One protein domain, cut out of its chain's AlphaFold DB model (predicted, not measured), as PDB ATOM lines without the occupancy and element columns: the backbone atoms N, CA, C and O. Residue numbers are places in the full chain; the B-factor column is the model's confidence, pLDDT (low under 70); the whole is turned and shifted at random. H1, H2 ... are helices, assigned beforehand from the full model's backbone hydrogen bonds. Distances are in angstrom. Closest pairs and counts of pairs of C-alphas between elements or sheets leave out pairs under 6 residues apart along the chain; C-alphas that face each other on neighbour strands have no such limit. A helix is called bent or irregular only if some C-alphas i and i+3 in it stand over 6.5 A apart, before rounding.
ATOM      1  N   GLN A  46     213.670 204.988 221.131       85.81
ATOM      2  CA  GLN A  46     213.929 203.888 222.070       85.81
ATOM      3  C   GLN A  46     212.779 203.646 223.056       85.81
ATOM      4  O   GLN A  46     212.486 202.501 223.361       85.81
ATOM      5  N   TRP A  47     212.063 204.690 223.488       86.38
ATOM      6  CA  TRP A  47     210.893 204.539 224.365       86.38
ATOM      7  C   TRP A  47     209.728 203.770 223.739       86.38
ATOM      8  O   TRP A  47     208.791 203.498 224.466       86.38
ATOM      9  N   LEU A  48     209.757 203.494 222.428       79.38
ATOM     10  CA  LEU A  48     208.744 202.724 221.703       79.38
ATOM     11  C   LEU A  48     209.241 201.324 221.302       79.38
ATOM     12  O   LEU A  48     208.436 200.415 221.125       79.38
ATOM     13  N   ALA A  49     210.550 201.160 221.093       80.31
ATOM     14  CA  ALA A  49     211.131 199.955 220.491       80.31
ATOM     15  C   ALA A  49     212.066 199.162 221.415       80.31
ATOM     16  O   ALA A  49     212.390 198.016 221.106       80.31
ATOM     17  N   ASP A  50     212.515 199.757 222.521       85.56
ATOM     18  CA  ASP A  50     213.406 199.128 223.491       85.56
ATOM     19  C   ASP A  50     212.622 198.725 224.752       85.56
ATOM     20  O   ASP A  50     212.142 199.559 225.523       85.56
ATOM     21  N   GLU A  51     212.512 197.415 224.975       85.81
ATOM     22  CA  GLU A  51     211.818 196.846 226.133       85.81
ATOM     23  C   GLU A  51     212.468 197.206 227.470       85.81
ATOM     24  O   GLU A  51     211.778 197.294 228.490       85.81
ATOM     25  N   ASP A  52     213.782 197.418 227.504       92.06
ATOM     26  CA  ASP A  52     214.454 197.815 228.737       92.06
ATOM     27  C   ASP A  52     214.170 199.287 229.056       92.06
ATOM     28  O   ASP A  52     213.992 199.634 230.229       92.06
ATOM     29  N   VAL A  53     213.984 200.130 228.032       92.06
ATOM     30  CA  VAL A  53     213.481 201.501 228.215       92.06
ATOM     31  C   VAL A  53     212.030 201.493 228.704       92.06
ATOM     32  O   VAL A  53     211.722 202.214 229.654       92.06
ATOM     33  N   HIS A  54     211.151 200.640 228.165       86.88
ATOM     34  CA  HIS A  54     209.780 200.487 228.682       86.88
ATOM     35  C   HIS A  54     209.752 200.078 230.159       86.88
ATOM     36  O   HIS A  54     209.006 200.650 230.960       86.88
ATOM     37  N   LYS A  55     210.556 199.076 230.540       90.75
ATOM     38  CA  LYS A  55     210.678 198.655 231.943       90.75
ATOM     39  C   LYS A  55     211.194 199.796 232.812       90.75
ATOM     40  O   LYS A  55     210.637 200.023 233.879       90.75
ATOM     41  N   GLY A  56     212.204 200.532 232.346       95.88
ATOM     42  CA  GLY A  56     212.739 201.695 233.051       95.88
ATOM     43  C   GLY A  56     211.678 202.767 233.308       95.88
ATOM     44  O   GLY A  56     211.546 203.228 234.440       95.88
ATOM     45  N   ILE A  57     210.878 203.112 232.293       92.12
ATOM     46  CA  ILE A  57     209.774 204.076 232.424       92.12
ATOM     47  C   ILE A  57     208.743 203.586 233.445       92.12
ATOM     48  O   ILE A  57     208.358 204.351 234.327       92.12
ATOM     49  N   ARG A  58     208.327 202.314 233.375       90.06
ATOM     50  CA  ARG A  58     207.362 201.746 234.332       90.06
ATOM     51  C   ARG A  58     207.870 201.783 235.767       90.06
ATOM     52  O   ARG A  58     207.148 202.244 236.641       90.06
ATOM     53  N   LEU A  59     209.115 201.367 235.995       96.06
ATOM     54  CA  LEU A  59     209.718 201.393 237.329       96.06
ATOM     55  C   LEU A  59     209.826 202.821 237.876       96.06
ATOM     56  O   LEU A  59     209.583 203.042 239.057       96.06
ATOM     57  N   MET A  60     210.159 203.800 237.029       97.19
ATOM     58  CA  MET A  60     210.190 205.209 237.431       97.19
ATOM     59  C   MET A  60     208.799 205.703 237.856       97.19
ATOM     60  O   MET A  60     208.668 206.301 238.919       97.19
ATOM     61  N   LEU A  61     207.763 205.403 237.068       95.94
ATOM     62  CA  LEU A  61     206.382 205.773 237.396       95.94
ATOM     63  C   LEU A  61     205.873 205.069 238.656       95.94
ATOM     64  O   LEU A  61     205.155 205.674 239.443       95.94
ATOM     65  N   GLU A  62     206.252 203.810 238.870       96.69
ATOM     66  CA  GLU A  62     205.898 203.068 240.080       96.69
ATOM     67  C   GLU A  62     206.531 203.704 241.323       96.69
ATOM     68  O   GLU A  62     205.854 203.870 242.337       96.69
ATOM     69  N   VAL A  63     207.793 204.141 241.236       97.88
ATOM     70  CA  VAL A  63     208.450 204.895 242.315       97.88
ATOM     71  C   VAL A  63     207.728 206.214 242.580       97.88
ATOM     72  O   VAL A  63     207.451 206.538 243.737       97.88
ATOM     73  N   ASP A  64     207.390 206.969 241.534       97.88
ATOM     74  CA  ASP A  64     206.651 208.228 241.676       97.88
ATOM     75  C   ASP A  64     205.273 208.009 242.314       97.88
ATOM     76  O   ASP A  64     204.897 208.749 243.226       97.88
ATOM     77  N   HIS A  65     204.572 206.949 241.912       96.94
ATOM     78  CA  HIS A  65     203.282 206.571 242.476       96.94
ATOM     79  C   HIS A  65     203.392 206.149 243.945       96.94
ATOM     80  O   HIS A  65     202.603 206.602 244.768       96.94
ATOM     81  N   CYS A  66     204.404 205.354 244.310       97.12
ATOM     82  CA  CYS A  66     204.665 205.005 245.709       97.12
ATOM     83  C   CYS A  66     204.898 206.261 246.561       97.12
ATOM     84  O   CYS A  66     204.335 206.389 247.646       97.12
ATOM     85  N   ASN A  67     205.685 207.213 246.052       96.62
ATOM     86  CA  ASN A  67     205.946 208.470 246.748       96.62
ATOM     87  C   ASN A  67     204.675 209.326 246.882       96.62
ATOM     88  O   ASN A  67     204.490 210.031 247.875       96.62
ATOM     89  N   GLU A  68     203.827 209.363 245.855       97.12
ATOM     90  CA  GLU A  68     202.531 210.044 245.910       97.12
ATOM     91  C   GLU A  68     201.620 209.404 246.961       97.12
ATOM     92  O   GLU A  68     201.089 210.112 247.821       97.12
ATOM     93  N   GLU A  69     201.504 208.079 246.935       97.31
ATOM     94  CA  GLU A  69     200.678 207.309 247.858       97.31
ATOM     95  C   GLU A  69     201.128 207.492 249.307       97.31
ATOM     96  O   GLU A  69     200.306 207.763 250.179       97.31
ATOM     97  N   GLU A  70     202.434 207.448 249.578       96.31
ATOM     98  CA  GLU A  70     202.970 207.686 250.920       96.31
ATOM     99  C   GLU A  70     202.589 209.083 251.440       96.31
ATOM    100  O   GLU A  70     202.159 209.238 252.591       96.31
ATOM    101  N   ARG A  71     202.674 210.114 250.585       96.56
ATOM    102  CA  ARG A  71     202.237 211.474 250.942       96.56
ATOM    103  C   ARG A  71     200.731 211.534 251.181       96.56
ATOM    104  O   ARG A  71     200.307 212.231 252.106       96.56
ATOM    105  N   ARG A  72     199.929 210.829 250.378       97.12
ATOM    106  CA  ARG A  72     198.470 210.758 250.549       97.12
ATOM    107  C   ARG A  72     198.110 210.110 251.883       97.12
ATOM    108  O   ARG A  72     197.421 210.739 252.682       97.12
ATOM    109  N   LEU A  73     198.651 208.927 252.164       97.19
ATOM    110  CA  LEU A  73     198.420 208.192 253.410       97.19
ATOM    111  C   LEU A  73     198.848 208.996 254.640       97.19
ATOM    112  O   LEU A  73     198.146 209.000 255.649       97.19
ATOM    113  N   SER A  74     199.963 209.727 254.553       97.50
ATOM    114  CA  SER A  74     200.415 210.603 255.641       97.50
ATOM    115  C   SER A  74     199.394 211.698 255.960       97.50
ATOM    116  O   SER A  74     199.155 212.006 257.129       97.50
ATOM    117  N   ARG A  75     198.771 212.289 254.930       96.69
ATOM    118  CA  ARG A  75     197.725 213.313 255.094       96.69
ATOM    119  C   ARG A  75     196.439 212.707 255.635       96.69
ATOM    120  O   ARG A  75     195.883 213.242 256.586       96.69
ATOM    121  N   GLU A  76     195.996 211.586 255.071       96.69
ATOM    122  CA  GLU A  76     194.799 210.871 255.528       96.69
ATOM    123  C   GLU A  76     194.926 210.449 256.996       96.69
ATOM    124  O   GLU A  76     194.010 210.699 257.779       96.69
ATOM    125  N   ARG A  77     196.087 209.904 257.403       95.31
ATOM    126  CA  ARG A  77     196.397 209.627 258.813       95.31
ATOM    127  C   ARG A  77     196.235 210.888 259.660       95.31
ATOM    128  O   ARG A  77     195.557 210.833 260.683       95.31
ATOM    129  N   SER A  78     196.873 211.992 259.273       95.44
ATOM    130  CA  SER A  78     196.832 213.233 260.053       95.44
ATOM    131  C   SER A  78     195.402 213.771 260.210       95.44
ATOM    132  O   SER A  78     194.999 214.063 261.332       95.44
ATOM    133  N   ILE A  79     194.609 213.808 259.134       95.38
ATOM    134  CA  ILE A  79     193.204 214.264 259.160       95.38
ATOM    135  C   ILE A  79     192.352 213.366 260.059       95.38
ATOM    136  O   ILE A  79     191.597 213.852 260.898       95.38
ATOM    137  N   LEU A  80     192.488 212.047 259.910       95.00
ATOM    138  CA  LEU A  80     191.759 211.068 260.715       95.00
ATOM    139  C   LEU A  80     192.047 211.251 262.209       95.00
ATOM    140  O   LEU A  80     191.133 211.198 263.035       95.00
ATOM    141  N   GLN A  81     193.312 211.484 262.561       95.31
ATOM    142  CA  GLN A  81     193.725 211.697 263.944       95.31
ATOM    143  C   GLN A  81     193.205 213.032 264.487       95.31
ATOM    144  O   GLN A  81     192.725 213.075 265.616       95.31
ATOM    145  N   GLU A  82     193.222 214.104 263.697       94.81
ATOM    146  CA  GLU A  82     192.631 215.390 264.088       94.81
ATOM    147  C   GLU A  82     191.124 215.296 264.316       94.81
ATOM    148  O   GLU A  82     190.639 215.740 265.361       94.81
ATOM    149  N   TRP A  83     190.402 214.657 263.391       95.44
ATOM    150  CA  TRP A  83     188.971 214.400 263.533       95.44
ATOM    151  C   TRP A  83     188.675 213.641 264.825       95.44
ATOM    152  O   TRP A  83     187.865 214.090 265.639       95.44
ATOM    153  N   PHE A  84     189.385 212.532 265.060       96.44
ATOM    154  CA  PHE A  84     189.182 211.738 266.267       96.44
ATOM    155  C   PHE A  84     189.474 212.572 267.513       96.44
ATOM    156  O   PHE A  84     188.723 212.513 268.485       96.44
ATOM    157  N   ALA A  85     190.548 213.363 267.497       95.12
ATOM    158  CA  ALA A  85     190.904 214.196 268.629       95.12
ATOM    159  C   ALA A  85     189.748 215.137 268.983       95.12
ATOM    160  O   ALA A  85     189.412 215.257 270.167       95.12
ATOM    161  N   VAL A  86     189.172 215.820 267.983       95.06
ATOM    162  CA  VAL A  86     188.025 216.741 268.121       95.06
ATOM    163  C   VAL A  86     186.824 216.022 268.705       95.06
ATOM    164  O   VAL A  86     186.335 216.434 269.759       95.06
ATOM    165  N   GLU A  87     186.436 214.910 268.094       96.00
ATOM    166  CA  GLU A  87     185.303 214.104 268.532       96.00
ATOM    167  C   GLU A  87     185.476 213.617 269.978       96.00
ATOM    168  O   GLU A  87     184.589 213.764 270.818       96.00
ATOM    169  N   TRP A  88     186.669 213.130 270.318       96.00
ATOM    170  CA  TRP A  88     187.002 212.696 271.669       96.00
ATOM    171  C   TRP A  88     186.844 213.821 272.698       96.00
ATOM    172  O   TRP A  88     186.267 213.618 273.767       96.00
ATOM    173  N   CYS A  89     187.314 215.025 272.369       94.69
ATOM    174  CA  CYS A  89     187.163 216.193 273.232       94.69
ATOM    175  C   CYS A  89     185.689 216.576 273.414       94.69
ATOM    176  O   CYS A  89     185.266 216.806 274.548       94.69
ATOM    177  N   HIS A  90     184.898 216.581 272.337       95.00
ATOM    178  CA  HIS A  90     183.467 216.869 272.409       95.00
ATOM    179  C   HIS A  90     182.728 215.888 273.314       95.00
ATOM    180  O   HIS A  90     181.954 216.321 274.163       95.00
ATOM    181  N   VAL A  91     183.013 214.588 273.213       95.50
ATOM    182  CA  VAL A  91     182.383 213.580 274.078       95.50
ATOM    183  C   VAL A  91     182.748 213.781 275.543       95.50
ATOM    184  O   VAL A  91     181.881 213.661 276.408       95.50
ATOM    185  N   GLN A  92     184.003 214.121 275.845       94.19
ATOM    186  CA  GLN A  92     184.401 214.416 277.224       94.19
ATOM    187  C   GLN A  92     183.695 215.658 277.778       94.19
ATOM    188  O   GLN A  92     183.184 215.621 278.898       94.19
ATOM    189  N   VAL A  93     183.633 216.739 276.997       95.81
ATOM    190  CA  VAL A  93     182.944 217.976 277.391       95.81
ATOM    191  C   VAL A  93     181.442 217.736 277.542       95.81
ATOM    192  O   VAL A  93     180.849 218.197 278.515       95.81
ATOM    193  N   ALA A  94     180.829 216.986 276.627       96.50
ATOM    194  CA  ALA A  94     179.422 216.622 276.707       96.50
ATOM    195  C   ALA A  94     179.148 215.802 277.972       96.50
ATOM    196  O   ALA A  94     178.256 216.159 278.725       96.50
ATOM    197  N   LEU A  95     179.956 214.777 278.271       95.62
ATOM    198  CA  LEU A  95     179.815 213.975 279.494       95.62
ATOM    199  C   LEU A  95     179.938 214.802 280.776       95.62
ATOM    200  O   LEU A  95     179.232 214.524 281.740       95.62
ATOM    201  N   ALA A  96     180.816 215.807 280.795       95.62
ATOM    202  CA  ALA A  96     180.989 216.677 281.956       95.62
ATOM    203  C   ALA A  96     179.781 217.598 282.208       95.62
ATOM    204  O   ALA A  96     179.572 218.021 283.342       95.62
ATOM    205  N   ASN A  97     179.003 217.905 281.165       95.81
ATOM    206  CA  ASN A  97     177.868 218.831 281.219       95.81
ATOM    207  C   ASN A  97     176.507 218.146 280.998       95.81
ATOM    208  O   ASN A  97     175.483 218.825 280.952       95.81
ATOM    209  N   ALA A  98     176.489 216.827 280.804       94.56
ATOM    210  CA  ALA A  98     175.296 216.088 280.425       94.56
ATOM    211  C   ALA A  98     174.307 215.961 281.581       94.56
ATOM    212  O   ALA A  98     174.684 215.709 282.726       94.56
ATOM    213  N   ASP A  99     173.028 216.058 281.235       92.69
ATOM    214  CA  ASP A  99     171.932 215.648 282.105       92.69
ATOM    215  C   ASP A  99     171.884 214.115 282.224       92.69
ATOM    216  O   ASP A  99     172.329 213.397 281.317       92.69
ATOM    217  N   GLU A 100     171.311 213.608 283.315       91.81
ATOM    218  CA  GLU A 100     171.275 212.186 283.682       91.81
ATOM    219  C   GLU A 100     170.738 211.303 282.543       91.81
ATOM    220  O   GLU A 100     171.246 210.208 282.294       91.81
ATOM    221  N   HIS A 101     169.787 211.833 281.772       93.06
ATOM    222  CA  HIS A 101     169.170 211.166 280.629       93.06
ATOM    223  C   HIS A 101     170.132 210.870 279.464       93.06
ATOM    224  O   HIS A 101     169.933 209.894 278.743       93.06
ATOM    225  N   TYR A 102     171.188 211.667 279.275       93.12
ATOM    226  CA  TYR A 102     172.117 211.514 278.145       93.12
ATOM    227  C   TYR A 102     173.429 210.822 278.518       93.12
ATOM    228  O   TYR A 102     174.163 210.381 277.627       93.12
ATOM    229  N   ILE A 103     173.725 210.684 279.817       94.44
ATOM    230  CA  ILE A 103     174.987 210.107 280.305       94.44
ATOM    231  C   ILE A 103     175.219 208.712 279.724       94.44
ATOM    232  O   ILE A 103     176.316 208.431 279.241       94.44
ATOM    233  N   TYR A 104     174.196 207.855 279.711       92.81
ATOM    234  CA  TYR A 104     174.322 206.495 279.185       92.81
ATOM    235  C   TYR A 104     174.743 206.479 277.708       92.81
ATOM    236  O   TYR A 104     175.712 205.813 277.338       92.81
ATOM    237  N   HIS A 105     174.065 207.261 276.863       93.88
ATOM    238  CA  HIS A 105     174.362 207.327 275.431       93.88
ATOM    239  C   HIS A 105     175.764 207.876 275.162       93.88
ATOM    240  O   HIS A 105     176.497 207.338 274.328       93.88
ATOM    241  N   LEU A 106     176.173 208.904 275.904       95.69
ATOM    242  CA  LEU A 106     177.505 209.485 275.781       95.69
ATOM    243  C   LEU A 106     178.603 208.533 276.280       95.69
ATOM    244  O   LEU A 106     179.671 208.466 275.673       95.69
ATOM    245  N   GLN A 107     178.351 207.744 277.327       93.81
ATOM    246  CA  GLN A 107     179.275 206.703 277.794       93.81
ATOM    247  C   GLN A 107     179.405 205.552 276.786       93.81
ATOM    248  O   GLN A 107     180.517 205.071 276.530       93.81
ATOM    249  N   ALA A 108     178.296 205.133 276.173       92.25
ATOM    250  CA  ALA A 108     178.310 204.148 275.096       92.25
ATOM    251  C   ALA A 108     179.096 204.675 273.884       92.25
ATOM    252  O   ALA A 108     179.941 203.967 273.329       92.25
ATOM    253  N   HIS A 109     178.893 205.943 273.515       94.69
ATOM    254  CA  HIS A 109     179.641 206.592 272.440       94.69
ATOM    255  C   HIS A 109     181.140 206.705 272.751       94.69
ATOM    256  O   HIS A 109     181.956 206.273 271.936       94.69
ATOM    257  N   LYS A 110     181.509 207.143 273.964       94.56
ATOM    258  CA  LYS A 110     182.901 207.134 274.458       94.56
ATOM    259  C   LYS A 110     183.537 205.750 274.295       94.56
ATOM    260  O   LYS A 110     184.648 205.636 273.784       94.56
ATOM    261  N   SER A 111     182.824 204.696 274.687       93.44
ATOM    262  CA  SER A 111     183.322 203.318 274.597       93.44
ATOM    263  C   SER A 111     183.532 202.868 273.145       93.44
ATOM    264  O   SER A 111     184.555 202.252 272.839       93.44
ATOM    265  N   ARG A 112     182.624 203.232 272.225       93.44
ATOM    266  CA  ARG A 112     182.802 202.976 270.783       93.44
ATOM    267  C   ARG A 112     184.021 203.705 270.221       93.44
ATOM    268  O   ARG A 112     184.796 203.093 269.490       93.44
ATOM    269  N   LEU A 113     184.229 204.970 270.591       95.19
ATOM    270  CA  LEU A 113     185.409 205.729 270.167       95.19
ATOM    271  C   LEU A 113     186.708 205.085 270.660       95.19
ATOM    272  O   LEU A 113     187.642 204.943 269.876       95.19
ATOM    273  N   VAL A 114     186.768 204.616 271.912       95.06
ATOM    274  CA  VAL A 114     187.945 203.881 272.412       95.06
ATOM    275  C   VAL A 114     188.202 202.612 271.592       95.06
ATOM    276  O   VAL A 114     189.349 202.335 271.243       95.06
ATOM    277  N   ALA A 115     187.160 201.861 271.227       92.38
ATOM    278  CA  ALA A 115     187.318 200.671 270.388       92.38
ATOM    279  C   ALA A 115     187.868 201.010 268.987       92.38
ATOM    280  O   ALA A 115     188.756 200.315 268.485       92.38
ATOM    281  N   VAL A 116     187.380 202.096 268.375       93.81
ATOM    282  CA  VAL A 116     187.902 202.608 267.096       93.81
ATOM    283  C   VAL A 116     189.366 203.020 267.241       93.81
ATOM    284  O   VAL A 116     190.188 202.599 266.430       93.81
ATOM    285  N   TYR A 117     189.712 203.755 268.301       95.31
ATOM    286  CA  TYR A 117     191.081 204.186 268.575       95.31
ATOM    287  C   TYR A 117     192.052 203.012 268.660       95.31
ATOM    288  O   TYR A 117     193.050 203.003 267.947       95.31
ATOM    289  N   VAL A 118     191.747 202.000 269.480       92.75
ATOM    290  CA  VAL A 118     192.626 200.832 269.666       92.75
ATOM    291  C   VAL A 118     192.866 200.108 268.339       92.75
ATOM    292  O   VAL A 118     193.983 199.680 268.051       92.75
ATOM    293  N   ARG A 119     191.832 199.994 267.495       92.50
ATOM    294  CA  ARG A 119     191.967 199.378 266.170       92.50
ATOM    295  C   ARG A 119     192.803 200.236 265.224       92.50
ATOM    296  O   ARG A 119     193.622 199.699 264.481       92.50
ATOM    297  N   TRP A 120     192.556 201.541 265.196       94.38
ATOM    298  CA  TRP A 120     193.216 202.453 264.270       94.38
ATOM    299  C   TRP A 120     194.668 202.704 264.644       94.38
ATOM    300  O   TRP A 120     195.509 202.672 263.756       94.38
ATOM    301  N   GLU A 121     194.984 202.878 265.924       93.44
ATOM    302  CA  GLU A 121     196.343 203.128 266.411       93.44
ATOM    303  C   GLU A 121     197.319 202.032 265.957       93.44
ATOM    304  O   GLU A 121     198.329 202.340 265.320       93.44
ATOM    305  N   ALA A 122     196.938 200.761 266.112       91.62
ATOM    306  CA  ALA A 122     197.722 199.624 265.635       91.62
ATOM    307  C   ALA A 122     197.936 199.618 264.107       91.62
ATOM    308  O   ALA A 122     198.990 199.186 263.629       91.62
ATOM    309  N   MET A 123     196.948 200.093 263.341       92.69
ATOM    310  CA  MET A 123     197.000 200.133 261.877       92.69
ATOM    311  C   MET A 123     197.798 201.324 261.359       92.69
ATOM    312  O   MET A 123     198.533 201.176 260.393       92.69
ATOM    313  N   VAL A 124     197.685 202.497 261.980       93.25
ATOM    314  CA  VAL A 124     198.300 203.719 261.447       93.25
ATOM    315  C   VAL A 124     199.693 203.974 261.999       93.25
ATOM    316  O   VAL A 124     200.403 204.775 261.404       93.25
ATOM    317  N   GLN A 125     200.120 203.298 263.078       91.50
ATOM    318  CA  GLN A 125     201.377 203.580 263.794       91.50
ATOM    319  C   GLN A 125     202.616 203.727 262.894       91.50
ATOM    320  O   GLN A 125     203.481 204.548 263.193       91.50
ATOM    321  N   HIS A 126     202.682 202.978 261.790       93.81
ATOM    322  CA  HIS A 126     203.829 202.925 260.884       93.81
ATOM    323  C   HIS A 126     203.817 204.000 259.782       93.81
ATOM    324  O   HIS A 126     204.838 204.204 259.133       93.81
ATOM    325  N   ILE A 127     202.693 204.684 259.568       94.81
ATOM    326  CA  ILE A 127     202.545 205.719 258.535       94.81
ATOM    327  C   ILE A 127     203.079 207.047 259.087       94.81
ATOM    328  O   ILE A 127     202.645 207.442 260.161       94.81
ATOM    329  N   PRO A 128     203.987 207.781 258.437       94.00
ATOM    330  CA  PRO A 128     204.464 209.051 258.981       94.00
ATOM    331  C   PRO A 128     203.344 210.104 259.075       94.00
ATOM    332  O   PRO A 128     202.332 210.042 258.383       94.00
ATOM    333  N   TYR A 129     203.513 211.090 259.958       93.62
ATOM    334  CA  TYR A 129     202.608 212.240 260.016       93.62
ATOM    335  C   TYR A 129     202.902 213.199 258.858       93.62
ATOM    336  O   TYR A 129     204.069 213.505 258.605       93.62
ATOM    337  N   ALA A 130     201.866 213.744 258.213       95.19
ATOM    338  CA  ALA A 130     202.055 214.807 257.222       95.19
ATOM    339  C   ALA A 130     202.426 216.159 257.863       95.19
ATOM    340  O   ALA A 130     203.120 216.964 257.242       95.19
ATOM    341  N   TRP A 131     201.998 216.403 259.104       94.81
ATOM    342  CA  TRP A 131     202.344 217.584 259.900       94.81
ATOM    343  C   TRP A 131     202.377 217.261 261.395       94.81
ATOM    344  O   TRP A 131     201.851 216.240 261.842       94.81
ATOM    345  N   ALA A 132     203.021 218.129 262.180       91.44
ATOM    346  CA  ALA A 132     203.111 217.954 263.625       91.44
ATOM    347  C   ALA A 132     201.709 218.014 264.262       91.44
ATOM    348  O   ALA A 132     200.988 218.987 264.028       91.44
ATOM    349  N   PRO A 133     201.315 217.016 265.073       87.94
ATOM    350  CA  PRO A 133     200.012 217.030 265.721       87.94
ATOM    351  C   PRO A 133     199.943 218.182 266.729       87.94
ATOM    352  O   PRO A 133     200.843 218.361 267.551       87.94
ATOM    353  N   SER A 134     198.854 218.950 266.688       84.88
ATOM    354  CA  SER A 134     198.614 220.069 267.609       84.88
ATOM    355  C   SER A 134     198.304 219.611 269.038       84.88
ATOM    356  O   SER A 134     198.530 220.351 269.995       84.88
ATOM    357  N   ARG A 135     197.796 218.381 269.196       86.44
ATOM    358  CA  ARG A 135     197.432 217.782 270.482       86.44
ATOM    359  C   ARG A 135     197.519 216.262 270.456       86.44
ATOM    360  O   ARG A 135     197.588 215.651 269.392       86.44
ATOM    361  N   ALA A 136     197.462 215.650 271.637       87.25
ATOM    362  CA  ALA A 136     197.267 214.210 271.745       87.25
ATOM    363  C   ALA A 136     195.928 213.836 271.096       87.25
ATOM    364  O   ALA A 136     194.881 214.364 271.471       87.25
ATOM    365  N   TRP A 137     195.973 212.950 270.103       89.06
ATOM    366  CA  TRP A 137     194.793 212.615 269.317       89.06
ATOM    367  C   TRP A 137     193.934 211.516 269.940       89.06
ATOM    368  O   TRP A 137     192.899 211.207 269.385       89.06
ATOM    369  N   GLY A 138     194.340 210.920 271.065       89.00
ATOM    370  CA  GLY A 138     193.722 209.711 271.607       89.00
ATOM    371  C   GLY A 138     193.332 209.776 273.086       89.00
ATOM    372  O   GLY A 138     193.740 210.699 273.798       89.00
ATOM    373  N   PRO A 139     192.566 208.775 273.563       93.56
ATOM    374  CA  PRO A 139     192.287 208.548 274.979       93.56
ATOM    375  C   PRO A 139     193.567 208.325 275.789       93.56
ATOM    376  O   PRO A 139     194.577 207.829 275.281       93.56
ATOM    377  N   THR A 140     193.515 208.645 277.082       92.38
ATOM    378  CA  THR A 140     194.608 208.301 277.998       92.38
ATOM    379  C   THR A 140     194.662 206.784 278.234       92.38
ATOM    380  O   THR A 140     193.650 206.097 278.075       92.38
ATOM    381  N   PRO A 141     195.806 206.222 278.668       90.56
ATOM    382  CA  PRO A 141     195.875 204.810 279.056       90.56
ATOM    383  C   PRO A 141     194.841 204.427 280.126       90.56
ATOM    384  O   PRO A 141     194.333 203.307 280.128       90.56
ATOM    385  N   GLU A 142     194.498 205.368 281.008       90.12
ATOM    386  CA  GLU A 142     193.473 205.202 282.039       90.12
ATOM    387  C   GLU A 142     192.068 205.099 281.430       90.12
ATOM    388  O   GLU A 142     191.316 204.191 281.785       90.12
ATOM    389  N   ASP A 143     191.738 205.959 280.458       89.75
ATOM    390  CA  ASP A 143     190.474 205.890 279.712       89.75
ATOM    391  C   ASP A 143     190.320 204.554 278.976       89.75
ATOM    392  O   ASP A 143     189.239 203.960 278.983       89.75
ATOM    393  N   ILE A 144     191.404 204.066 278.362       92.44
ATOM    394  CA  ILE A 144     191.417 202.782 277.655       92.44
ATOM    395  C   ILE A 144     191.149 201.642 278.642       92.44
ATOM    396  O   ILE A 144     190.260 200.821 278.408       92.44
ATOM    397  N   ALA A 145     191.870 201.606 279.767       90.06
ATOM    398  CA  ALA A 145     191.688 200.579 280.790       90.06
ATOM    399  C   ALA A 145     190.266 200.597 281.375       90.06
ATOM    400  O   ALA A 145     189.638 199.543 281.513       90.06
ATOM    401  N   TYR A 146     189.734 201.788 281.663       87.25
ATOM    402  CA  TYR A 146     188.380 201.965 282.178       87.25
ATOM    403  C   TYR A 146     187.330 201.424 281.198       87.25
ATOM    404  O   TYR A 146     186.545 200.549 281.573       87.25
ATOM    405  N   CYS A 147     187.350 201.867 279.937       85.25
ATOM    406  CA  CYS A 147     186.378 201.436 278.930       85.25
ATOM    407  C   CYS A 147     186.449 199.925 278.657       85.25
ATOM    408  O   CYS A 147     185.407 199.273 278.585       85.25
ATOM    409  N   LEU A 148     187.653 199.345 278.585       82.19
ATOM    410  CA  LEU A 148     187.823 197.900 278.393       82.19
ATOM    411  C   LEU A 148     187.298 197.088 279.590       82.19
ATOM    412  O   LEU A 148     186.630 196.066 279.407       82.19
ATOM    413  N   SER A 149     187.546 197.553 280.817       82.88
ATOM    414  CA  SER A 149     187.034 196.895 282.026       82.88
ATOM    415  C   SER A 149     185.504 196.941 282.110       82.88
ATOM    416  O   SER A 149     184.878 195.944 282.471       82.88
ATOM    417  N   ALA A 150     184.890 198.054 281.698       77.12
ATOM    418  CA  ALA A 150     183.439 198.202 281.649       77.12
ATOM    419  C   ALA A 150     182.807 197.231 280.639       77.12
ATOM    420  O   ALA A 150     181.822 196.566 280.962       77.12
ATOM    421  N   THR A 151     183.411 197.068 279.455       73.75
ATOM    422  CA  THR A 151     182.938 196.085 278.466       73.75
ATOM    423  C   THR A 151     183.062 194.640 278.951       73.75
ATOM    424  O   THR A 151     182.151 193.846 278.727       73.75
ATOM    425  N   TYR A 152     184.147 194.295 279.652       72.56
ATOM    426  CA  TYR A 152     184.337 192.948 280.194       72.56
ATOM    427  C   TYR A 152     183.304 192.626 281.285       72.56
ATOM    428  O   TYR A 152     182.625 191.602 281.215       72.56
ATOM    429  N   ASN A 153     183.121 193.543 282.238       70.31
ATOM    430  CA  ASN A 153     182.193 193.362 283.354       70.31
ATOM    431  C   ASN A 153     180.723 193.342 282.906       70.31
ATOM    432  O   ASN A 153     179.917 192.637 283.509       70.31
ATOM    433  N   SER A 154     180.372 194.058 281.831       59.69
ATOM    434  CA  SER A 154     179.028 194.005 281.239       59.69
ATOM    435  C   SER A 154     178.730 192.669 280.550       59.69
ATOM    436  O   SER A 154     177.563 192.328 280.376       59.69
ATOM    437  N   SER A 155     179.760 191.918 280.144       58.50
ATOM    438  CA  SER A 155     179.607 190.616 279.487       58.50
ATOM    439  C   SER A 155     179.615 189.440 280.470       58.50
ATOM    440  O   SER A 155     179.187 188.343 280.107       58.50
TER     441      SER A 155
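Overview. This is residues 46 to 155 of the 236 residues of an uncharacterized protein of Pisolithus microcarpus 441 (UniProt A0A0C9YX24). One very long helix, H2, makes the length of the domain, and H3 folds back along its later part to form a long helical hairpin, while the first part of H2 reaches away from the hairpin as a bare arm with the one-turn H1 at its tip. On the hairpin, H4 packs crosswise on H3, and the long link before it, residues 125 to 140, loops across H2 and back. The printed part has 110 residues with four named helices, H1, H2, H3 and H4 in this order along the chain, and no named strand; the class is all helix. The whole is extended, with a radius of gyration of the C-alphas of 21.8 A, and spans 75 by 31 by 22 A.

Arrangement. The printed part begins with H1, residues 46 to 49, which is joined to H2, residues 51 to 97, by a tight link of 1 residue. These two touch only at the corner by their link, H2 with residues 53 to 54 alone, and their closest C-alphas are those of Trp 47 and Val 53, 5.5 A apart. Further along H2, residues 58 to 69 stand free, with no C-alpha 8 or more apart along the chain within 10 A. A tight link of 2 residues joins H2 to H3, residues 100 to 124. H2 and H3 form a helical hairpin: they touch, H2 with residues 77 to 95 alone, and run opposite ways at a shallow tilt of 23 degrees. The closest C-alphas of the two are those of Leu 95 and Ile 103, 6.2 A apart. H3 is irregular: its C-alphas 101 and 104 are 7.1 A apart, and its line is a rough one. A long link of 16 residues joins H3 to H4, residues 141 to 155. H3 touches H4 with residues 111 to 114 alone, and H4 touches H3 with residues 143 to 147 alone. Their closest C-alphas are those of Ser 111 and Cys 147, 5.6 A apart, and the two run opposite ways at a steep tilt of 67 degrees. H1 is apart from H3 and from H4, and H2 is apart from H4. In H2 and H4 every pair of O of residue i and N of residue i+4 is within hydrogen-bond range, in H3 17 of 21 are, and H1 is too short for such a pair.

Along the chain. H1 runs from Gln 46, with its C-alpha at (213.929, 203.888, 222.070), to Ala 49. H2 runs from Glu 51 to Asn 97, 47 residues and 68.3 A from first to last C-alpha, and ends with C-alpha 97 at (177.868, 218.831, 281.219). H3 runs from Glu 100 to Val 124, 25 residues and 36.0 A, and C-alpha 124 is at (198.300, 203.719, 261.447). H4 runs from Pro 141 to Ser 155, 15 residues and 21.6 A, and C-alpha 155 is at (179.607, 190.616, 279.487).

Size, cuts and confidence. The two C-alphas farthest apart in the domain are those of Ala 49 and Glu 100, 75.7 A, and the first and last printed C-alphas, of Gln 46 and Ser 155, are 68.2 A apart. The printed part has no cut. The long link, residues 125 to 140, has no named element, and its C-alphas lie 9 to 16 A from the mean of all C-alphas. The mean pLDDT of the printed part is 91.6, and that of H4 is 80. Residues 154 to 155 are under 70, which is low confidence.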